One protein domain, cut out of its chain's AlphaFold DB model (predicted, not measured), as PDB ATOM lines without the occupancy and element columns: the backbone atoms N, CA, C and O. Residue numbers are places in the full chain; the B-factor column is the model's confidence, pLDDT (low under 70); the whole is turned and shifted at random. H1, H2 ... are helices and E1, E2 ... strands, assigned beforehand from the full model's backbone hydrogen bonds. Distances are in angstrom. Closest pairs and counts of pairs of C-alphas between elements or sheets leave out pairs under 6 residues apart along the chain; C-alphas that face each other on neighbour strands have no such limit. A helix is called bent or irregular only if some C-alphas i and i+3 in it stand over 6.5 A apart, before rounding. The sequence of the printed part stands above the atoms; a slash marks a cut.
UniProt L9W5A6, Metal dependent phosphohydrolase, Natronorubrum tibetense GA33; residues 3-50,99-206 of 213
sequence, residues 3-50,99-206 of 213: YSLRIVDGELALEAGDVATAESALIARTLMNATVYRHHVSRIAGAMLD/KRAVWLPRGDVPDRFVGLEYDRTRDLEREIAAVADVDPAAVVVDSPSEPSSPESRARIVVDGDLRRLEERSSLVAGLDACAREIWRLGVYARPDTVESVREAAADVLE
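What this domain is: This is residues 3 to 50 and 99 to 206 of the 213 residues of the protein "Metal dependent phosphohydrolase" of Natronorubrum tibetense GA33 (UniProt L9W5A6). Two lobes sit at the ends of a rod, and between them H1 and H6 run side by side as a two-helix shaft. One lobe is a small, strongly twisted sheet of short strands, E1, E2, E5 and E6, with the short helix H5 on it; the other is a three-stranded sheet, E3, E7 and E4, with H3 and H7 packed on one face and H2 on the other. The printed part has 156 residues with seven named helices and seven named strands, in the order E1 E2 H1 H2 E3 H3 E4 H4 E5 E6 H5 H6 E7 H7. The first sheet, E1 E2 E5 E6, is mixed, the second, E3 E7 E4, is all antiparallel, and the class is mixed, helices and strands. The whole is loose, with a radius of gyration of the C-alphas of 20.2 A and spans of 65 by 25 by 24 A.

Where its parts are: Find C-alpha 5 at (107.367, 26.870, -39.211), where E1 begins; it runs to residue 8, and E2 follows with residues 11 to 15. H1, residues 16 to 37, runs 30.9 A to C-alpha 37 at (110.053, 11.686, -61.454), and it is irregular, C-alphas 17 and 20 being 7.7 A apart. Next come H2, residues 40 to 50, 15.0 A, and after the cut E3, residues 99 to 105, 17.0 A. H3 is residues 118 to 131, 20.2 A, and E4 is residues 139 to 142. Look then for H4, residues 150 to 153, E5, residues 155 to 158, E6, residues 161 to 164, and H5, residues 165 to 168. H6, residues 170 to 182, spans 18.9 A; it is neither bent nor irregular, but only just, as C-alphas 173 and 176 are 6.4 A apart. E7, residues 184 to 189, spans 15.9 A, and H7, residues 194 to 205, spans 15.6 A and ends at C-alpha 205 at (126.649, -5.966, -64.204).

How they stand to each other: Start at the sheet E1 E2 E5 E6. E1 and E2 form a hairpin, with N 6 and O 13 at 2.8 A; E5 and E6 form another, with N 156 and O 163 at 2.8 A. E2 and E5 are parallel, with N 14 and O 155 at 2.9 A. H1 only grazes this sheet with residues 16 to 22. H5 is on it, while H4 is only just not on it, with 4 pairs of C-alphas within 10 A. H4 and H5 touch, their closest C-alphas, of Ser 152 and Glu 166, being 5.5 A apart. H5 and H6 touch only at the corner, at Glu 166 and Ala 173, 5.0 A. Walk on to H1 and H6, which touch at a shallow tilt of 7 degrees, the same way; their closest C-alphas, of Ala 34 and Ile 182, are 6.1 A apart. In the sheet E3 E7 E4 look for N 101 and O 187 at 2.8 A, and for N 142 and O 186 at 2.8 A. E3, H3 and E4 make a split strand-helix-strand unit, two strands running the same way with E7 between them, and its crossover is right-handed. The sheet is the inner one of three layers, with H3 and H7 on the same face and H2 on the opposite face. H2 has a height over the sheet of 9.2 A and runs across the strands, at 67 degrees to E4 on the local plane; the closest C-alphas of the two, of Ala 47 and Asp 142, are 6.8 A apart. H3 and H7 touch at a steep tilt of 59 degrees, opposite ways, closest at the C-alphas of Ile 128 and Ala 200, 5.4 A. Every O i to N i+4 pair is within hydrogen-bond range in H2, H3 and H7, against 15 of 18 in H1 and 7 of 9 in H6; H4 and H5 are too short for such a pair.

The domain as a whole: The two C-alphas farthest apart, of Asp 133 and Asp 159, are 65.0 A from each other. Residues 51 to 98 are not printed, and C-alphas 50 and 99 lie 16.1 A apart across the cut. Of the links that are printed whole, E3 to H3 is long, with 12 residues. The mean pLDDT of the printed part is 89.0, and residues 16 and 152 are under 70.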
ATOM      1  N   TYR A   3     102.865  28.544 -42.217       80.75
ATOM      2  CA  TYR A   3     102.471  29.094 -40.910       80.75
ATOM      3  C   TYR A   3     102.829  28.200 -39.711       80.75
ATOM      4  O   TYR A   3     102.681  28.622 -38.574       80.75
ATOM      5  N   SER A   4     103.286  26.977 -39.979       80.31
ATOM      6  CA  SER A   4     103.635  25.953 -38.987       80.31
ATOM      7  C   SER A   4     105.129  25.956 -38.645       80.31
ATOM      8  O   SER A   4     105.577  25.155 -37.829       80.31
ATOM      9  N   LEU A   5     105.916  26.786 -39.339       85.88
ATOM     10  CA  LEU A   5     107.367  26.870 -39.211       85.88
ATOM     11  C   LEU A   5     107.760  27.989 -38.249       85.88
ATOM     12  O   LEU A   5     107.237  29.101 -38.320       85.88
ATOM     13  N   ARG A   6     108.751  27.715 -37.405       85.50
ATOM     14  CA  ARG A   6     109.340  28.680 -36.476       85.50
ATOM     15  C   ARG A   6     110.834  28.448 -36.306       85.50
ATOM     16  O   ARG A   6     111.335  27.371 -36.608       85.50
ATOM     17  N   ILE A   7     111.537  29.454 -35.798       86.81
ATOM     18  CA  ILE A   7     112.946  29.321 -35.421       86.81
ATOM     19  C   ILE A   7     113.022  29.066 -33.915       86.81
ATOM     20  O   ILE A   7     112.482  29.849 -33.135       86.81
ATOM     21  N   VAL A   8     113.692  27.986 -33.515       83.75
ATOM     22  CA  VAL A   8     114.007  27.654 -32.117       83.75
ATOM     23  C   VAL A   8     115.495  27.355 -32.034       83.75
ATOM     24  O   VAL A   8     115.998  26.549 -32.807       83.75
ATOM     25  N   ASP A   9     116.206  28.057 -31.151       83.94
ATOM     26  CA  ASP A   9     117.662  27.936 -30.973       83.94
ATOM     27  C   ASP A   9     118.476  28.079 -32.274       83.94
ATOM     28  O   ASP A   9     119.530  27.475 -32.454       83.94
ATOM     29  N   GLY A  10     117.980  28.898 -33.210       85.75
ATOM     30  CA  GLY A  10     118.596  29.102 -34.525       85.75
ATOM     31  C   GLY A  10     118.294  28.004 -35.554       85.75
ATOM     32  O   GLY A  10     118.680  28.151 -36.712       85.75
ATOM     33  N   GLU A  11     117.567  26.948 -35.180       83.50
ATOM     34  CA  GLU A  11     117.106  25.895 -36.086       83.50
ATOM     35  C   GLU A  11     115.659  26.140 -36.543       83.50
ATOM     36  O   GLU A  11     114.792  26.556 -35.771       83.50
ATOM     37  N   LEU A  12     115.380  25.855 -37.817       86.81
ATOM     38  CA  LEU A  12     114.018  25.837 -38.347       86.81
ATOM     39  C   LEU A  12     113.296  24.577 -37.849       86.81
ATOM     40  O   LEU A  12     113.749  23.459 -38.101       86.81
ATOM     41  N   ALA A  13     112.159  24.753 -37.184       86.25
ATOM     42  CA  ALA A  13     111.365  23.675 -36.615       86.25
ATOM     43  C   ALA A  13     109.869  23.853 -36.892       86.25
ATOM     44  O   ALA A  13     109.373  24.968 -37.064       86.25
ATOM     45  N   LEU A  14     109.146  22.739 -36.919       85.12
ATOM     46  CA  LEU A  14     107.689  22.703 -37.001       85.12
ATOM     47  C   LEU A  14     107.070  22.674 -35.600       85.12
ATOM     48  O   LEU A  14     107.645  22.117 -34.660       85.12
ATOM     49  N   GLU A  15     105.877  23.237 -35.455       80.25
ATOM     50  CA  GLU A  15     105.117  23.133 -34.207       80.25
ATOM     51  C   GLU A  15     104.582  21.711 -33.964       80.25
ATOM     52  O   GLU A  15     104.231  20.995 -34.902       80.25
ATOM     53  N   ALA A  16     104.475  21.305 -32.690       68.44
ATOM     54  CA  ALA A  16     104.028  19.961 -32.294       68.44
ATOM     55  C   ALA A  16     102.667  19.570 -32.895       68.44
ATOM     56  O   ALA A  16     102.448  18.417 -33.260       68.44
ATOM     57  N   GLY A  17     101.747  20.539 -32.993       74.19
ATOM     58  CA  GLY A  17     100.397  20.332 -33.522       74.19
ATOM     59  C   GLY A  17     100.350  20.065 -35.028       74.19
ATOM     60  O   GLY A  17      99.326  19.619 -35.534       74.19
ATOM     61  N   ASP A  18     101.459  20.289 -35.736       77.56
ATOM     62  CA  ASP A  18     101.534  20.237 -37.195       77.56
ATOM     63  C   ASP A  18     102.302  19.022 -37.733       77.56
ATOM     64  O   ASP A  18     102.611  18.959 -38.927       77.56
ATOM     65  N   VAL A  19     102.563  18.015 -36.890       79.06
ATOM     66  CA  VAL A  19     103.205  16.754 -37.306       79.06
ATOM     67  C   VAL A  19     102.456  16.113 -38.479       79.06
ATOM     68  O   VAL A  19     103.079  15.804 -39.491       79.06
ATOM     69  N   ALA A  20     101.124  16.024 -38.417       82.62
ATOM     70  CA  ALA A  20     100.309  15.451 -39.494       82.62
ATOM     71  C   ALA A  20     100.444  16.217 -40.827       82.62
ATOM     72  O   ALA A  20     100.412  15.628 -41.912       82.62
ATOM     73  N   THR A  21     100.638  17.538 -40.765       83.88
ATOM     74  CA  THR A  21     100.886  18.372 -41.949       83.88
ATOM     75  C   THR A  21     102.242  18.041 -42.575       83.88
ATOM     76  O   THR A  21     102.350  17.936 -43.799       83.88
ATOM     77  N   ALA A  22     103.274  17.850 -41.751       82.38
ATOM     78  CA  ALA A  22     104.610  17.479 -42.210       82.38
ATOM     79  C   ALA A  22     104.649  16.055 -42.788       82.38
ATOM     80  O   ALA A  22     105.216  15.839 -43.859       82.38
ATOM     81  N   GLU A  23     103.977  15.105 -42.135       84.69
ATOM     82  CA  GLU A  23     103.789  13.741 -42.638       84.69
ATOM     83  C   GLU A  23     103.116  13.751 -44.012       84.69
ATOM     84  O   GLU A  23     103.630  13.154 -44.956       84.69
ATOM     85  N   SER A  24     102.017  14.497 -44.158       87.69
ATOM     86  CA  SER A  24     101.283  14.612 -45.424       87.69
ATOM     87  C   SER A  24     102.168  15.139 -46.557       87.69
ATOM     88  O   SER A  24     102.120  14.621 -47.673       87.69
ATOM     89  N   ALA A  25     103.013  16.136 -46.278       86.94
ATOM     90  CA  ALA A  25     103.950  16.683 -47.257       86.94
ATOM     91  C   ALA A  25     105.028  15.661 -47.670       86.94
ATOM     92  O   ALA A  25     105.326  15.523 -48.859       86.94
ATOM     93  N   LEU A  26     105.586  14.911 -46.713       85.94
ATOM     94  CA  LEU A  26     106.587  13.879 -46.996       85.94
ATOM     95  C   LEU A  26     106.002  12.686 -47.762       85.94
ATOM     96  O   LEU A  26     106.645  12.184 -48.690       85.94
ATOM     97  N   ILE A  27     104.770  12.279 -47.446       87.12
ATOM     98  CA  ILE A  27     104.023  11.272 -48.213       87.12
ATOM     99  C   ILE A  27     103.818  11.762 -49.644       87.12
ATOM    100  O   ILE A  27     104.195  11.067 -50.587       87.12
ATOM    101  N   ALA A  28     103.268  12.969 -49.816       88.81
ATOM    102  CA  ALA A  28     103.000  13.540 -51.132       88.81
ATOM    103  C   ALA A  28     104.274  13.590 -51.984       88.81
ATOM    104  O   ALA A  28     104.271  13.174 -53.139       88.81
ATOM    105  N   ARG A  29     105.397  14.014 -51.397       86.69
ATOM    106  CA  ARG A  29     106.693  14.028 -52.076       86.69
ATOM    107  C   ARG A  29     107.180  12.632 -52.465       86.69
ATOM    108  O   ARG A  29     107.678  12.453 -53.575       86.69
ATOM    109  N   THR A  30     107.039  11.650 -51.577       84.50
ATOM    110  CA  THR A  30     107.422  10.256 -51.858       84.50
ATOM    111  C   THR A  30     106.605   9.700 -53.026       84.50
ATOM    112  O   THR A  30     107.170   9.136 -53.962       84.50
ATOM    113  N   LEU A  31     105.294   9.959 -53.040       85.06
ATOM    114  CA  LEU A  31     104.395   9.572 -54.130       85.06
ATOM    115  C   LEU A  31     104.726  10.283 -55.449       85.06
ATOM    116  O   LEU A  31     104.740   9.640 -56.498       85.06
ATOM    117  N   MET A  32     105.039  11.580 -55.419       88.50
ATOM    118  CA  MET A  32     105.463  12.329 -56.610       88.50
ATOM    119  C   MET A  32     106.774  11.782 -57.185       88.50
ATOM    120  O   MET A  32     106.896  11.602 -58.398       88.50
ATOM    121  N   ASN A  33     107.737  11.452 -56.319       82.06
ATOM    122  CA  ASN A  33     108.974  10.791 -56.729       82.06
ATOM    123  C   ASN A  33     108.703   9.442 -57.393       82.06
ATOM    124  O   ASN A  33     109.274   9.172 -58.446       82.06
ATOM    125  N   ALA A  34     107.812   8.628 -56.828       79.56
ATOM    126  CA  ALA A  34     107.459   7.325 -57.383       79.56
ATOM    127  C   ALA A  34     106.763   7.420 -58.748       79.56
ATOM    128  O   ALA A  34     107.109   6.700 -59.681       79.56
ATOM    129  N   THR A  35     105.764   8.297 -58.854       81.50
ATOM    130  CA  THR A  35     104.800   8.286 -59.964       81.50
ATOM    131  C   THR A  35     105.198   9.176 -61.134       81.50
ATOM    132  O   THR A  35     104.843   8.867 -62.268       81.50
ATOM    133  N   VAL A  36     105.942  10.256 -60.884       83.81
ATOM    134  CA  VAL A  36     106.283  11.256 -61.906       83.81
ATOM    135  C   VAL A  36     107.773  11.217 -62.225       83.81
ATOM    136  O   VAL A  36     108.155  10.922 -63.359       83.81
ATOM    137  N   TYR A  37     108.620  11.475 -61.225       80.38
ATOM    138  CA  TYR A  37     110.053  11.686 -61.454       80.38
ATOM    139  C   TYR A  37     110.810  10.390 -61.749       80.38
ATOM    140  O   TYR A  37     111.659  10.359 -62.634       80.38
ATOM    141  N   ARG A  38     110.478   9.296 -61.053       82.25
ATOM    142  CA  ARG A  38     111.121   7.986 -61.248       82.25
ATOM    143  C   ARG A  38     110.360   7.073 -62.207       82.25
ATOM    144  O   ARG A  38     110.713   5.902 -62.342       82.25
ATOM    145  N   HIS A  39     109.357   7.601 -62.913       87.75
ATOM    146  CA  HIS A  39     108.661   6.846 -63.943       87.75
ATOM    147  C   HIS A  39     109.627   6.489 -65.077       87.75
ATOM    148  O   HIS A  39     110.301   7.356 -65.636       87.75
ATOM    149  N   HIS A  40     109.676   5.209 -65.440       89.38
ATOM    150  CA  HIS A  40     110.656   4.670 -66.386       89.38
ATOM    151  C   HIS A  40     110.698   5.430 -67.722       89.38
ATOM    152  O   HIS A  40     111.778   5.687 -68.231       89.38
ATOM    153  N   VAL A  41     109.556   5.861 -68.270       92.94
ATOM    154  CA  VAL A  41     109.524   6.648 -69.523       92.94
ATOM    155  C   VAL A  41     110.263   7.982 -69.381       92.94
ATOM    156  O   VAL A  41     111.035   8.340 -70.267       92.94
ATOM    157  N   SER A  42     110.043   8.701 -68.276       92.88
ATOM    158  CA  SER A  42     110.699   9.986 -68.004       92.88
ATOM    159  C   SER A  42     112.198   9.793 -67.800       92.88
ATOM    160  O   SER A  42     112.988  10.554 -68.346       92.88
ATOM    161  N   ARG A  43     112.585   8.730 -67.084       94.06
ATOM    162  CA  ARG A  43     113.991   8.363 -66.867       94.06
ATOM    163  C   ARG A  43     114.708   8.009 -68.163       94.06
ATOM    164  O   ARG A  43     115.787   8.525 -68.404       94.06
ATOM    165  N   ILE A  44     114.086   7.213 -69.032       96.62
ATOM    166  CA  ILE A  44     114.662   6.867 -70.337       96.62
ATOM    167  C   ILE A  44     114.861   8.126 -71.187       96.62
ATOM    168  O   ILE A  44     115.927   8.309 -71.764       96.62
ATOM    169  N   ALA A  45     113.851   8.998 -71.269       96.69
ATOM    170  CA  ALA A  45     113.954  10.233 -72.043       96.69
ATOM    171  C   ALA A  45     115.027  11.180 -71.483       96.69
ATOM    172  O   ALA A  45     115.820  11.713 -72.257       96.69
ATOM    173  N   GLY A  46     115.073  11.348 -70.155       96.25
ATOM    174  CA  GLY A  46     116.094  12.136 -69.463       96.25
ATOM    175  C   GLY A  46     117.493  11.588 -69.715       96.25
ATOM    176  O   GLY A  46     118.334  12.310 -70.229       96.25
ATOM    177  N   ALA A  47     117.704  10.289 -69.508       96.69
ATOM    178  CA  ALA A  47     118.997   9.657 -69.735       96.69
ATOM    179  C   ALA A  47     119.437   9.763 -71.208       96.69
ATOM    180  O   ALA A  47     120.589  10.071 -71.487       96.69
ATOM    181  N   MET A  48     118.534   9.596 -72.181       97.56
ATOM    182  CA  MET A  48     118.858   9.849 -73.594       97.56
ATOM    183  C   MET A  48     119.301  11.301 -73.841       97.56
ATOM    184  O   MET A  48     120.265  11.531 -74.573       97.56
ATOM    185  N   LEU A  49     118.605  12.274 -73.244       97.38
ATOM    186  CA  LEU A  49     118.932  13.694 -73.368       97.38
ATOM    187  C   LEU A  49     120.271  14.031 -72.701       97.38
ATOM    188  O   LEU A  49     121.077  14.734 -73.310       97.38
ATOM    189  N   ASP A  50     120.531  13.501 -71.506       96.25
ATOM    190  CA  ASP A  50     121.787  13.676 -70.771       96.25
ATOM    191  C   ASP A  50     122.954  13.155 -71.607       96.25
ATOM    192  O   ASP A  50     123.928  13.865 -71.848       96.25
ATOM    193  N   LYS A  99     114.421   1.296 -75.154       96.88
ATOM    194  CA  LYS A  99     113.672   0.251 -74.458       96.88
ATOM    195  C   LYS A  99     114.501  -0.290 -73.306       96.88
ATOM    196  O   LYS A  99     115.724  -0.254 -73.344       96.88
ATOM    197  N   ARG A 100     113.819  -0.791 -72.279       96.50
ATOM    198  CA  ARG A 100     114.453  -1.385 -71.099       96.50
ATOM    199  C   ARG A 100     115.073  -2.730 -71.482       96.50
ATOM    200  O   ARG A 100     114.331  -3.661 -71.783       96.50
ATOM    201  N   ALA A 101     116.398  -2.794 -71.468       96.31
ATOM    202  CA  ALA A 101     117.155  -4.037 -71.521       96.31
ATOM    203  C   ALA A 101     117.279  -4.636 -70.112       96.31
ATOM    204  O   ALA A 101     117.002  -5.813 -69.926       96.31
ATOM    205  N   VAL A 102     117.571  -3.798 -69.108       95.88
ATOM    206  CA  VAL A 102     117.613  -4.169 -67.683       95.88
ATOM    207  C   VAL A 102     116.791  -3.171 -66.871       95.88
ATOM    208  O   VAL A 102     116.795  -1.968 -67.153       95.88
ATOM    209  N   TRP A 103     116.061  -3.669 -65.871       95.12
ATOM    210  CA  TRP A 103     115.280  -2.851 -64.945       95.12
ATOM    211  C   TRP A 103     115.146  -3.550 -63.594       95.12
ATOM    212  O   TRP A 103     114.231  -4.346 -63.393       95.12
ATOM    213  N   LEU A 104     116.072  -3.271 -62.678       93.88
ATOM    214  CA  LEU A 104     116.239  -4.078 -61.467       93.88
ATOM    215  C   LEU A 104     116.002  -3.277 -60.189       93.88
ATOM    216  O   LEU A 104     116.445  -2.124 -60.107       93.88
ATOM    217  N   PRO A 105     115.301  -3.848 -59.190       93.31
ATOM    218  CA  PRO A 105     115.183  -3.254 -57.866       93.31
ATOM    219  C   PRO A 105     116.536  -3.252 -57.146       93.31
ATOM    220  O   PRO A 105     117.451  -3.992 -57.491       93.31
ATOM    221  N   ARG A 106     116.652  -2.428 -56.101       91.56
ATOM    222  CA  ARG A 106     117.898  -2.256 -55.338       91.56
ATOM    223  C   ARG A 106     118.490  -3.567 -54.806       91.56
ATOM    224  O   ARG A 106     119.711  -3.685 -54.752       91.56
ATOM    225  N   GLY A 107     117.642  -4.516 -54.404       91.75
ATOM    226  CA  GLY A 107     118.065  -5.801 -53.836       91.75
ATOM    227  C   GLY A 107     118.777  -6.728 -54.824       91.75
ATOM    228  O   GLY A 107     119.559  -7.568 -54.391       91.75
ATOM    229  N   ASP A 108     118.568  -6.527 -56.127       93.56
ATOM    230  CA  ASP A 108     119.128  -7.376 -57.186       93.56
ATOM    231  C   ASP A 108     120.387  -6.762 -57.822       93.56
ATOM    232  O   ASP A 108     120.909  -7.284 -58.805       93.56
ATOM    233  N   VAL A 109     120.869  -5.630 -57.292       94.88
ATOM    234  CA  VAL A 109     121.996  -4.872 -57.846       94.88
ATOM    235  C   VAL A 109     123.169  -4.865 -56.860       94.88
ATOM    236  O   VAL A 109     123.004  -4.384 -55.734       94.88
ATOM    237  N   PRO A 110     124.369  -5.326 -57.268       95.69
ATOM    238  CA  PRO A 110     125.574  -5.215 -56.452       95.69
ATOM    239  C   PRO A 110     125.908  -3.760 -56.091       95.69
ATOM    240  O   PRO A 110     125.850  -2.875 -56.943       95.69
ATOM    241  N   ASP A 111     126.355  -3.516 -54.854       94.94
ATOM    242  CA  ASP A 111     126.576  -2.157 -54.319       94.94
ATOM    243  C   ASP A 111     127.510  -1.286 -55.174       94.94
ATOM    244  O   ASP A 111     127.307  -0.081 -55.289       94.94
ATOM    245  N   ARG A 112     128.506  -1.886 -55.840       95.94
ATOM    246  CA  ARG A 112     129.442  -1.163 -56.725       95.94
ATOM    247  C   ARG A 112     128.793  -0.568 -57.980       95.94
ATOM    248  O   ARG A 112     129.432   0.222 -58.667       95.94
ATOM    249  N   PHE A 113     127.570  -0.983 -58.305       96.88
ATOM    250  CA  PHE A 113     126.794  -0.474 -59.433       96.88
ATOM    251  C   PHE A 113     125.686   0.484 -59.005       96.88
ATOM    252  O   PHE A 113     124.890   0.888 -59.846       96.88
ATOM    253  N   VAL A 114     125.612   0.860 -57.727       95.75
ATOM    254  CA  VAL A 114     124.615   1.795 -57.197       95.75
ATOM    255  C   VAL A 114     125.204   3.204 -57.160       95.75
ATOM    256  O   VAL A 114     126.270   3.405 -56.588       95.75
ATOM    257  N   GLY A 115     124.500   4.187 -57.733       95.38
ATOM    258  CA  GLY A 115     124.945   5.584 -57.706       95.38
ATOM    259  C   GLY A 115     126.245   5.804 -58.463       95.38
ATOM    260  O   GLY A 115     127.205   6.323 -57.904       95.38
ATOM    261  N   LEU A 116     126.280   5.357 -59.716       96.25
ATOM    262  CA  LEU A 116     127.483   5.414 -60.532       96.25
ATOM    263  C   LEU A 116     127.852   6.859 -60.885       96.25
ATOM    264  O   LEU A 116     127.022   7.634 -61.357       96.25
ATOM    265  N   GLU A 117     129.130   7.182 -60.715       95.25
ATOM    266  CA  GLU A 117     129.710   8.437 -61.192       95.25
ATOM    267  C   GLU A 117     129.797   8.464 -62.724       95.25
ATOM    268  O   GLU A 117     129.736   7.426 -63.397       95.25
ATOM    269  N   TYR A 118     129.983   9.663 -63.280       92.88
ATOM    270  CA  TYR A 118     129.999   9.904 -64.724       92.88
ATOM    271  C   TYR A 118     130.946   8.959 -65.485       92.88
ATOM    272  O   TYR A 118     130.484   8.182 -66.325       92.88
ATOM    273  N   ASP A 119     132.244   8.966 -65.160       95.25
ATOM    274  CA  ASP A 119     133.255   8.199 -65.905       95.25
ATOM    275  C   ASP A 119     132.973   6.697 -65.854       95.25
ATOM    276  O   ASP A 119     132.985   6.015 -66.880       95.25
ATOM    277  N   ARG A 120     132.616   6.189 -64.666       97.00
ATOM    278  CA  ARG A 120     132.302   4.770 -64.485       97.00
ATOM    279  C   ARG A 120     131.055   4.365 -65.262       97.00
ATOM    280  O   ARG A 120     131.022   3.272 -65.824       97.00
ATOM    281  N   THR A 121     130.048   5.233 -65.315       96.94
ATOM    282  CA  THR A 121     128.847   4.972 -66.111       96.94
ATOM    283  C   THR A 121     129.187   4.887 -67.597       96.94
ATOM    284  O   THR A 121     128.732   3.971 -68.278       96.94
ATOM    285  N   ARG A 122     130.052   5.782 -68.093       95.69
ATOM    286  CA  ARG A 122     130.507   5.764 -69.491       95.69
ATOM    287  C   ARG A 122     131.364   4.553 -69.831       95.69
ATOM    288  O   ARG A 122     131.271   4.044 -70.947       95.69
ATOM    289  N   ASP A 123     132.178   4.089 -68.890       97.38
ATOM    290  CA  ASP A 123     132.939   2.854 -69.053       97.38
ATOM    291  C   ASP A 123     132.017   1.647 -69.205       97.38
ATOM    292  O   ASP A 123     132.188   0.877 -70.146       97.38
ATOM    293  N   LEU A 124     130.998   1.536 -68.350       98.19
ATOM    294  CA  LEU A 124     130.032   0.439 -68.408       98.19
ATOM    295  C   LEU A 124     129.190   0.467 -69.685       98.19
ATOM    296  O   LEU A 124     128.971  -0.578 -70.283       98.19
ATOM    297  N   GLU A 125     128.758   1.641 -70.150       98.25
ATOM    298  CA  GLU A 125     128.057   1.765 -71.436       98.25
ATOM    299  C   GLU A 125     128.900   1.236 -72.601       98.25
ATOM    300  O   GLU A 125     128.398   0.485 -73.438       98.25
ATOM    301  N   ARG A 126     130.191   1.590 -72.635       98.12
ATOM    302  CA  ARG A 126     131.131   1.116 -73.659       98.12
ATOM    303  C   ARG A 126     131.401  -0.380 -73.545       98.12
ATOM    304  O   ARG A 126     131.476  -1.050 -74.569       98.12
ATOM    305  N   GLU A 127     131.543  -0.892 -72.328       98.56
ATOM    306  CA  GLU A 127     131.771  -2.311 -72.060       98.56
ATOM    307  C   GLU A 127     130.569  -3.160 -72.490       98.56
ATOM    308  O   GLU A 127     130.728  -4.091 -73.276       98.56
ATOM    309  N   ILE A 128     129.356  -2.777 -72.079       98.56
ATOM    310  CA  ILE A 128     128.111  -3.446 -72.477       98.56
ATOM    311  C   ILE A 128     127.939  -3.398 -73.998       98.56
ATOM    312  O   ILE A 128     127.623  -4.416 -74.608       98.56
ATOM    313  N   ALA A 129     128.168  -2.241 -74.625       98.31
ATOM    314  CA  ALA A 129     128.051  -2.108 -76.074       98.31
ATOM    315  C   ALA A 129     129.060  -2.985 -76.831       98.31
ATOM    316  O   ALA A 129     128.703  -3.591 -77.838       98.31
ATOM    317  N   ALA A 130     130.294  -3.092 -76.328       98.50
ATOM    318  CA  ALA A 130     131.318  -3.951 -76.911       98.50
ATOM    319  C   ALA A 130     130.961  -5.440 -76.797       98.50
ATOM    320  O   ALA A 130     131.130  -6.177 -77.763       98.50
ATOM    321  N   VAL A 131     130.440  -5.880 -75.646       98.38
ATOM    322  CA  VAL A 131     129.983  -7.268 -75.448       98.38
ATOM    323  C   VAL A 131     128.760  -7.578 -76.321       98.38
ATOM    324  O   VAL A 131     128.674  -8.666 -76.883       98.38
ATOM    325  N   ALA A 132     127.847  -6.619 -76.486       97.81
ATOM    326  CA  ALA A 132     126.646  -6.764 -77.309       97.81
ATOM    327  C   ALA A 132     126.883  -6.595 -78.825       97.81
ATOM    328  O   ALA A 132     125.934  -6.771 -79.588       97.81
ATOM    329  N   ASP A 133     128.102  -6.235 -79.252       97.88
ATOM    330  CA  ASP A 133     128.462  -5.886 -80.637       97.88
ATOM    331  C   ASP A 133     127.557  -4.792 -81.244       97.88
ATOM    332  O   ASP A 133     127.014  -4.911 -82.344       97.88
ATOM    333  N   VAL A 134     127.351  -3.704 -80.493       97.38
ATOM    334  CA  VAL A 134     126.532  -2.555 -80.913       97.38
ATOM    335  C   VAL A 134     127.285  -1.234 -80.785       97.38
ATOM    336  O   VAL A 134     128.303  -1.118 -80.106       97.38
ATOM    337  N   ASP A 135     126.751  -0.195 -81.427       93.25
ATOM    338  CA  ASP A 135     127.235   1.173 -81.242       93.25
ATOM    339  C   ASP A 135     127.094   1.592 -79.759       93.25
ATOM    340  O   ASP A 135     125.995   1.466 -79.208       93.25
ATOM    341  N   PRO A 136     128.138   2.137 -79.103       91.12
ATOM    342  CA  PRO A 136     128.042   2.663 -77.739       91.12
ATOM    343  C   PRO A 136     126.929   3.694 -77.536       91.12
ATOM    344  O   PRO A 136     126.350   3.769 -76.459       91.12
ATOM    345  N   ALA A 137     126.581   4.467 -78.569       89.56
ATOM    346  CA  ALA A 137     125.465   5.404 -78.515       89.56
ATOM    347  C   ALA A 137     124.101   4.703 -78.401       89.56
ATOM    348  O   ALA A 137     123.119   5.352 -78.053       89.56
ATOM    349  N   ALA A 138     124.016   3.403 -78.703       93.62
ATOM    350  CA  ALA A 138     122.798   2.612 -78.584       93.62
ATOM    351  C   ALA A 138     122.528   2.107 -77.159       93.62
ATOM    352  O   ALA A 138     121.450   1.557 -76.946       93.62
ATOM    353  N   VAL A 139     123.453   2.299 -76.209       97.69
ATOM    354  CA  VAL A 139     123.352   1.822 -74.822       97.69
ATOM    355  C   VAL A 139     123.408   3.001 -73.855       97.69
ATOM    356  O   VAL A 139     124.259   3.877 -73.966       97.69
ATOM    357  N   VAL A 140     122.500   3.012 -72.882       98.00
ATOM    358  CA  VAL A 140     122.491   3.989 -71.791       98.00
ATOM    359  C   VAL A 140     122.345   3.269 -70.460       98.00
ATOM    360  O   VAL A 140     121.413   2.486 -70.283       98.00
ATOM    361  N   VAL A 141     123.238   3.562 -69.519       98.00
ATOM    362  CA  VAL A 141     123.174   3.077 -68.138       98.00
ATOM    363  C   VAL A 141     122.685   4.215 -67.240       98.00
ATOM    364  O   VAL A 141     123.224   5.324 -67.262       98.00
ATOM    365  N   ASP A 142     121.656   3.922 -66.447       96.62
ATOM    366  CA  ASP A 142     121.033   4.821 -65.475       96.62
ATOM    367  C   ASP A 142     121.022   4.151 -64.090       96.62
ATOM    368  O   ASP A 142     120.179   3.300 -63.785       96.62
ATOM    369  N   SER A 143     121.980   4.545 -63.248       96.06
ATOM    370  CA  SER A 143     122.081   4.108 -61.856       96.06
ATOM    371  C   SER A 143     122.129   5.314 -60.915       96.06
ATOM    372  O   SER A 143     123.208   5.842 -60.633       96.06
ATOM    373  N   PRO A 144     120.969   5.783 -60.423       92.81
ATOM    374  CA  PRO A 144     120.921   6.932 -59.535       92.81
ATOM    375  C   PRO A 144     121.496   6.576 -58.162       92.81
ATOM    376  O   PRO A 144     121.421   5.425 -57.723       92.81
ATOM    377  N   SER A 145     121.994   7.576 -57.434       90.94
ATOM    378  CA  SER A 145     122.396   7.405 -56.034       90.94
ATOM    379  C   SER A 145     121.238   6.892 -55.177       90.94
ATOM    380  O   SER A 145     120.054   7.045 -55.520       90.94
ATOM    381  N   GLU A 146     121.577   6.275 -54.044       86.38
ATOM    382  CA  GLU A 146     120.562   5.832 -53.097       86.38
ATOM    383  C   GLU A 146     119.686   7.012 -52.659       86.38
ATOM    384  O   GLU A 146     120.178   8.130 -52.458       86.38
ATOM    385  N   PRO A 147     118.367   6.793 -52.533       79.06
ATOM    386  CA  PRO A 147     117.483   7.836 -52.060       79.06
ATOM    387  C   PRO A 147     117.887   8.218 -50.637       79.06
ATOM    388  O   PRO A 147     118.048   7.360 -49.769       79.06
ATOM    389  N   SER A 148     118.018   9.518 -50.401       73.75
ATOM    390  CA  SER A 148     118.146  10.072 -49.061       73.75
ATOM    391  C   SER A 148     116.911  10.904 -48.741       73.75
ATOM    392  O   SER A 148     116.342  11.551 -49.623       73.75
ATOM    393  N   SER A 149     116.508  10.893 -47.473       70.38
ATOM    394  CA  SER A 149     115.430  11.738 -46.956       70.38
ATOM    395  C   SER A 149     115.994  12.742 -45.954       70.38
ATOM    396  O   SER A 149     115.713  12.643 -44.766       70.38
ATOM    397  N   PRO A 150     116.815  13.726 -46.360       70.00
ATOM    398  CA  PRO A 150     117.331  14.719 -45.414       70.00
ATOM    399  C   PRO A 150     116.212  15.457 -44.656       70.00
ATOM    400  O   PRO A 150     116.405  15.877 -43.519       70.00
ATOM    401  N   GLU A 151     115.019  15.550 -45.237       72.56
ATOM    402  CA  GLU A 151     113.833  16.185 -44.670       72.56
ATOM    403  C   GLU A 151     113.125  15.331 -43.610       72.56
ATOM    404  O   GLU A 151     112.390  15.891 -42.801       72.56
ATOM    405  N   SER A 152     113.360  14.011 -43.536       69.75
ATOM    406  CA  SER A 152     112.879  13.192 -42.403       69.75
ATOM    407  C   SER A 152     113.532  13.618 -41.082       69.75
ATOM    408  O   SER A 152     112.964  13.442 -40.001       69.75
ATOM    409  N   ARG A 153     114.699  14.269 -41.180       70.94
ATOM    410  CA  ARG A 153     115.444  14.863 -40.066       70.94
ATOM    411  C   ARG A 153     114.938  16.250 -39.677       70.94
ATOM    412  O   ARG A 153     115.500  16.833 -38.747       70.94
ATOM    413  N   ALA A 154     113.916  16.779 -40.360       79.00
ATOM    414  CA  ALA A 154     113.287  18.042 -39.990       79.00
ATOM    415  C   ALA A 154     112.913  18.031 -38.504       79.00
ATOM    416  O   ALA A 154     112.476  17.012 -37.957       79.00
ATOM    417  N   ARG A 155     113.126  19.170 -37.843       82.00
ATOM    418  CA  ARG A 155     112.871  19.302 -36.415       82.00
ATOM    419  C   ARG A 155     111.408  19.615 -36.156       82.00
ATOM    420  O   ARG A 155     110.791  20.407 -36.865       82.00
ATOM    421  N   ILE A 156     110.887  19.038 -35.090       83.62
ATOM    422  CA  ILE A 156     109.602  19.375 -34.496       83.62
ATOM    423  C   ILE A 156     109.847  19.797 -33.053       83.62
ATOM    424  O   ILE A 156     110.719  19.235 -32.385       83.62
ATOM    425  N   VAL A 157     109.096  20.779 -32.567       80.56
ATOM    426  CA  VAL A 157     109.146  21.139 -31.151       80.56
ATOM    427  C   VAL A 157     108.080  20.365 -30.408       80.56
ATOM    428  O   VAL A 157     106.911  20.469 -30.758       80.56
ATOM    429  N   VAL A 158     108.473  19.615 -29.384       73.75
ATOM    430  CA  VAL A 158     107.579  18.814 -28.543       73.75
ATOM    431  C   VAL A 158     107.891  19.142 -27.095       73.75
ATOM    432  O   VAL A 158     109.028  18.982 -26.672       73.75
ATOM    433  N   ASP A 159     106.899  19.632 -26.353       72.19
ATOM    434  CA  ASP A 159     107.045  20.000 -24.935       72.19
ATOM    435  C   ASP A 159     108.204  20.982 -24.647       72.19
ATOM    436  O   ASP A 159     108.728  21.038 -23.541       72.19
ATOM    437  N   GLY A 160     108.591  21.783 -25.648       71.62
ATOM    438  CA  GLY A 160     109.706  22.736 -25.570       71.62
ATOM    439  C   GLY A 160     111.031  22.221 -26.142       71.62
ATOM    440  O   GLY A 160     111.891  23.039 -26.450       71.62
ATOM    441  N   ASP A 161     111.158  20.915 -26.389       78.19
ATOM    442  CA  ASP A 161     112.381  20.289 -26.898       78.19
ATOM    443  C   ASP A 161     112.344  20.059 -28.414       78.19
ATOM    444  O   ASP A 161     111.323  19.669 -28.990       78.19
ATOM    445  N   LEU A 162     113.497  20.224 -29.067       82.88
ATOM    446  CA  LEU A 162     113.683  19.893 -30.478       82.88
ATOM    447  C   LEU A 162     113.891  18.386 -30.667       82.88
ATOM    448  O   LEU A 162     114.818  17.783 -30.126       82.88
ATOM    449  N   ARG A 163     113.046  17.770 -31.492       82.12
ATOM    450  CA  ARG A 163     113.099  16.340 -31.843       82.12
ATOM    451  C   ARG A 163     113.064  16.168 -33.352       82.12
ATOM    452  O   ARG A 163     112.581  17.052 -34.053       82.12
ATOM    453  N   ARG A 164     113.582  15.056 -33.878       84.06
ATOM    454  CA  ARG A 164     113.443  14.766 -35.317       84.06
ATOM    455  C   ARG A 164     112.064  14.198 -35.613       84.06
ATOM    456  O   ARG A 164     111.510  13.452 -34.810       84.06
ATOM    457  N   LEU A 165     111.539  14.517 -36.789       82.12
ATOM    458  CA  LEU A 165     110.238  14.030 -37.229       82.12
ATOM    459  C   LEU A 165     110.198  12.493 -37.327       82.12
ATOM    460  O   LEU A 165     109.252  11.874 -36.842       82.12
ATOM    461  N   GLU A 166     111.253  11.873 -37.861       79.88
ATOM    462  CA  GLU A 166     111.395  10.408 -37.954       79.88
ATOM    463  C   GLU A 166     111.378   9.681 -36.593       79.88
ATOM    464  O   GLU A 166     110.939   8.538 -36.513       79.88
ATOM    465  N   GLU A 167     111.788  10.338 -35.501       81.81
ATOM    466  CA  GLU A 167     111.761   9.751 -34.148       81.81
ATOM    467  C   GLU A 167     110.344   9.661 -33.568       81.81
ATOM    468  O   GLU A 167     110.103   8.921 -32.614       81.81
ATOM    469  N   ARG A 168     109.410  10.462 -34.091       78.94
ATOM    470  CA  ARG A 168     108.023  10.522 -33.610       78.94
ATOM    471  C   ARG A 168     107.028   9.888 -34.567       78.94
ATOM    472  O   ARG A 168     105.981   9.443 -34.109       78.94
ATOM    473  N   SER A 169     107.355   9.818 -35.852       80.38
ATOM    474  CA  SER A 169     106.482   9.258 -36.873       80.38
ATOM    475  C   SER A 169     107.072   7.983 -37.466       80.38
ATOM    476  O   SER A 169     107.993   8.018 -38.285       80.38
ATOM    477  N   SER A 170     106.489   6.841 -37.094       82.00
ATOM    478  CA  SER A 170     106.792   5.549 -37.724       82.00
ATOM    479  C   SER A 170     106.456   5.545 -39.216       82.00
ATOM    480  O   SER A 170     107.114   4.855 -39.992       82.00
ATOM    481  N   LEU A 171     105.473   6.354 -39.628       83.81
ATOM    482  CA  LEU A 171     105.145   6.568 -41.029       83.81
ATOM    483  C   LEU A 171     106.330   7.196 -41.764       83.81
ATOM    484  O   LEU A 171     106.747   6.669 -42.793       83.81
ATOM    485  N   VAL A 172     106.892   8.285 -41.231       80.25
ATOM    486  CA  VAL A 172     108.037   8.975 -41.846       80.25
ATOM    487  C   VAL A 172     109.267   8.075 -41.872       80.25
ATOM    488  O   VAL A 172     109.925   8.000 -42.905       80.25
ATOM    489  N   ALA A 173     109.523   7.322 -40.798       78.25
ATOM    490  CA  ALA A 173     110.595   6.326 -40.774       78.25
ATOM    491  C   ALA A 173     110.420   5.238 -41.860       78.25
ATOM    492  O   ALA A 173     111.397   4.747 -42.422       78.25
ATOM    493  N   GLY A 174     109.175   4.884 -42.198       85.19
ATOM    494  CA  GLY A 174     108.856   3.928 -43.259       85.19
ATOM    495  C   GLY A 174     109.041   4.457 -44.688       85.19
ATOM    496  O   GLY A 174     109.162   3.654 -45.617       85.19
ATOM    497  N   LEU A 175     109.099   5.778 -44.898       84.56
ATOM    498  CA  LEU A 175     109.225   6.361 -46.244       84.56
ATOM    499  C   LEU A 175     110.577   6.051 -46.897       84.56
ATOM    500  O   LEU A 175     110.628   5.878 -48.113       84.56
ATOM    501  N   ASP A 176     111.645   5.890 -46.116       79.62
ATOM    502  CA  ASP A 176     112.959   5.491 -46.636       79.62
ATOM    503  C   ASP A 176     112.937   4.085 -47.236       79.62
ATOM    504  O   ASP A 176     113.546   3.830 -48.276       79.62
ATOM    505  N   ALA A 177     112.210   3.166 -46.596       83.06
ATOM    506  CA  ALA A 177     112.003   1.831 -47.142       83.06
ATOM    507  C   ALA A 177     111.220   1.911 -48.458       83.06
ATOM    508  O   ALA A 177     111.646   1.334 -49.453       83.06
ATOM    509  N   CYS A 178     110.149   2.712 -48.503       83.81
ATOM    510  CA  CYS A 178     109.390   2.945 -49.733       83.81
ATOM    511  C   CYS A 178     110.265   3.531 -50.856       83.81
ATOM    512  O   CYS A 178     110.212   3.066 -51.993       83.81
ATOM    513  N   ALA A 179     111.124   4.504 -50.547       83.25
ATOM    514  CA  ALA A 179     112.025   5.101 -51.524       83.25
ATOM    515  C   ALA A 179     113.029   4.081 -52.091       83.25
ATOM    516  O   ALA A 179     113.281   4.084 -53.299       83.25
ATOM    517  N   ARG A 180     113.562   3.179 -51.252       84.94
ATOM    518  CA  ARG A 180     114.414   2.062 -51.699       84.94
ATOM    519  C   ARG A 180     113.656   1.074 -52.589       84.94
ATOM    520  O   ARG A 180     114.202   0.657 -53.604       84.94
ATOM    521  N   GLU A 181     112.395   0.781 -52.278       86.19
ATOM    522  CA  GLU A 181     111.529  -0.071 -53.112       86.19
ATOM    523  C   GLU A 181     111.209   0.542 -54.482       86.19
ATOM    524  O   GLU A 181     110.957  -0.182 -55.443       86.19
ATOM    525  N   ILE A 182     111.234   1.872 -54.607       87.50
ATOM    526  CA  ILE A 182     111.041   2.588 -55.881       87.50
ATOM    527  C   ILE A 182     112.343   2.650 -56.693       87.50
ATOM    528  O   ILE A 182     112.310   2.794 -57.917       87.50
ATOM    529  N   TRP A 183     113.501   2.578 -56.032       92.50
ATOM    530  CA  TRP A 183     114.798   2.693 -56.689       92.50
ATOM    531  C   TRP A 183     114.983   1.588 -57.733       92.50
ATOM    532  O   TRP A 183     114.649   0.425 -57.504       92.50
ATOM    533  N   ARG A 184     115.512   1.954 -58.903       93.62
ATOM    534  CA  ARG A 184     115.790   1.011 -59.989       93.62
ATOM    535  C   ARG A 184     117.105   1.353 -60.671       93.62
ATOM    536  O   ARG A 184     117.303   2.535 -60.970       93.62
ATOM    537  N   LEU A 185     117.902   0.336 -60.990       95.88
ATOM    538  CA  LEU A 185     118.950   0.410 -62.009       95.88
ATOM    539  C   LEU A 185     118.322   0.139 -63.376       95.88
ATOM    540  O   LEU A 185     117.542  -0.804 -63.525       95.88
ATOM    541  N   GLY A 186     118.648   0.972 -64.361       96.31
ATOM    542  CA  GLY A 186     118.193   0.829 -65.736       96.31
ATOM    543  C   GLY A 186     119.351   0.674 -66.711       96.31
ATOM    544  O   GLY A 186     120.319   1.424 -66.650       96.31
ATOM    545  N   VAL A 187     119.207  -0.261 -67.650       97.94
ATOM    546  CA  VAL A 187     119.971  -0.255 -68.904       97.94
ATOM    547  C   VAL A 187     118.980  -0.127 -70.045       97.94
ATOM    548  O   VAL A 187     118.009  -0.888 -70.133       97.94
ATOM    549  N   TYR A 188     119.196   0.866 -70.897       97.94
ATOM    550  CA  TYR A 188     118.314   1.207 -71.999       97.94
ATOM    551  C   TYR A 188     119.035   1.026 -73.324       97.94
ATOM    552  O   TYR A 188     120.178   1.444 -73.474       97.94
ATOM    553  N   ALA A 189     118.342   0.428 -74.286       97.50
ATOM    554  CA  ALA A 189     118.894   0.091 -75.586       97.50
ATOM    555  C   ALA A 189     117.988   0.562 -76.724       97.50
ATOM    556  O   ALA A 189     116.775   0.742 -76.542       97.50
ATOM    557  N   ARG A 190     118.533   0.696 -77.937       95.75
ATOM    558  CA  ARG A 190     117.683   0.855 -79.125       95.75
ATOM    559  C   ARG A 190     116.771  -0.372 -79.298       95.75
ATOM    560  O   ARG A 190     117.194  -1.481 -78.969       95.75
ATOM    561  N   PRO A 191     115.531  -0.200 -79.808       94.19
ATOM    562  CA  PRO A 191     114.542  -1.282 -79.898       94.19
ATOM    563  C   PRO A 191     115.016  -2.555 -80.615       94.19
ATOM    564  O   PRO A 191     114.592  -3.646 -80.256       94.19
ATOM    565  N   ASP A 192     115.879  -2.405 -81.611       95.06
ATOM    566  CA  ASP A 192     116.472  -3.456 -82.440       95.06
ATOM    567  C   ASP A 192     117.638  -4.198 -81.767       95.06
ATOM    568  O   ASP A 192     118.011  -5.277 -82.211       95.06
ATOM    569  N   THR A 193     118.168  -3.658 -80.668       96.62
ATOM    570  CA  THR A 193     119.355  -4.173 -79.956       96.62
ATOM    571  C   THR A 193     119.064  -4.626 -78.524       96.62
ATOM    572  O   THR A 193     119.973  -4.957 -77.777       96.62
ATOM    573  N   VAL A 194     117.797  -4.604 -78.096       96.69
ATOM    574  CA  VAL A 194     117.428  -4.810 -76.682       96.69
ATOM    575  C   VAL A 194     117.902  -6.149 -76.146       96.69
ATOM    576  O   VAL A 194     118.341  -6.205 -75.004       96.69
ATOM    577  N   GLU A 195     117.795  -7.206 -76.948       95.25
ATOM    578  CA  GLU A 195     118.101  -8.554 -76.476       95.25
ATOM    579  C   GLU A 195     119.601  -8.774 -76.299       95.25
ATOM    580  O   GLU A 195     120.026  -9.176 -75.221       95.25
ATOM    581  N   SER A 196     120.418  -8.386 -77.284       96.81
ATOM    582  CA  SER A 196     121.877  -8.470 -77.151       96.81
ATOM    583  C   SER A 196     122.397  -7.595 -76.009       96.81
ATOM    584  O   SER A 196     123.252  -8.019 -75.237       96.81
ATOM    585  N   VAL A 197     121.838  -6.389 -75.841       98.00
ATOM    586  CA  VAL A 197     122.211  -5.494 -74.735       98.00
ATOM    587  C   VAL A 197     121.757  -6.041 -73.383       98.00
ATOM    588  O   VAL A 197     122.452  -5.836 -72.394       98.00
ATOM    589  N   ARG A 198     120.617  -6.735 -73.303       97.19
ATOM    590  CA  ARG A 198     120.141  -7.374 -72.067       97.19
ATOM    591  C   ARG A 198     121.111  -8.457 -71.608       97.19
ATOM    592  O   ARG A 198     121.496  -8.439 -70.444       97.19
ATOM    593  N   GLU A 199     121.494  -9.362 -72.505       96.50
ATOM    594  CA  GLU A 199     122.444 -10.442 -72.206       96.50
ATOM    595  C   GLU A 199     123.800  -9.863 -71.779       96.50
ATOM    596  O   GLU A 199     124.286 -10.153 -70.688       96.50
ATOM    597  N   ALA A 200     124.345  -8.932 -72.567       97.94
ATOM    598  CA  ALA A 200     125.606  -8.265 -72.255       97.94
ATOM    599  C   ALA A 200     125.572  -7.507 -70.918       97.94
ATOM    600  O   ALA A 200     126.523  -7.556 -70.140       97.94
ATOM    601  N   ALA A 201     124.481  -6.793 -70.634       97.56
ATOM    602  CA  ALA A 201     124.331  -6.057 -69.387       97.56
ATOM    603  C   ALA A 201     124.207  -6.986 -68.177       97.56
ATOM    604  O   ALA A 201     124.726  -6.646 -67.118       97.56
ATOM    605  N   ALA A 202     123.543  -8.136 -68.316       96.50
ATOM    606  CA  ALA A 202     123.453  -9.129 -67.253       96.50
ATOM    607  C   ALA A 202     124.840  -9.662 -66.865       96.50
ATOM    608  O   ALA A 202     125.169  -9.705 -65.679       96.50
ATOM    609  N   ASP A 203     125.677  -9.950 -67.863       96.56
ATOM    610  CA  ASP A 203     127.049 -10.409 -67.653       96.56
ATOM    611  C   ASP A 203     127.932  -9.313 -67.035       96.56
ATOM    612  O   ASP A 203     128.551  -9.526 -65.992       96.56
ATOM    613  N   VAL A 204     127.961  -8.115 -67.633       97.88
ATOM    614  CA  VAL A 204     128.828  -7.000 -67.192       97.88
ATOM    615  C   VAL A 204     128.443  -6.481 -65.804       97.88
ATOM    616  O   VAL A 204     129.308  -6.106 -65.008       97.88
ATOM    617  N   LEU A 205     127.145  -6.437 -65.499       96.62
ATOM    618  CA  LEU A 205     126.649  -5.966 -64.204       96.62
ATOM    619  C   LEU A 205     126.532  -7.091 -63.168       96.62
ATOM    620  O   LEU A 205     126.186  -6.807 -62.023       96.62
ATOM    621  N   GLU A 206     126.836  -8.337 -63.538       95.38
ATOM    622  CA  GLU A 206     126.691  -9.519 -62.680       95.38
ATOM    623  C   GLU A 206     125.290  -9.601 -62.040       95.38
ATOM    624  O   GLU A 206     125.136  -9.797 -60.831       95.38
TER     625      GLU A 206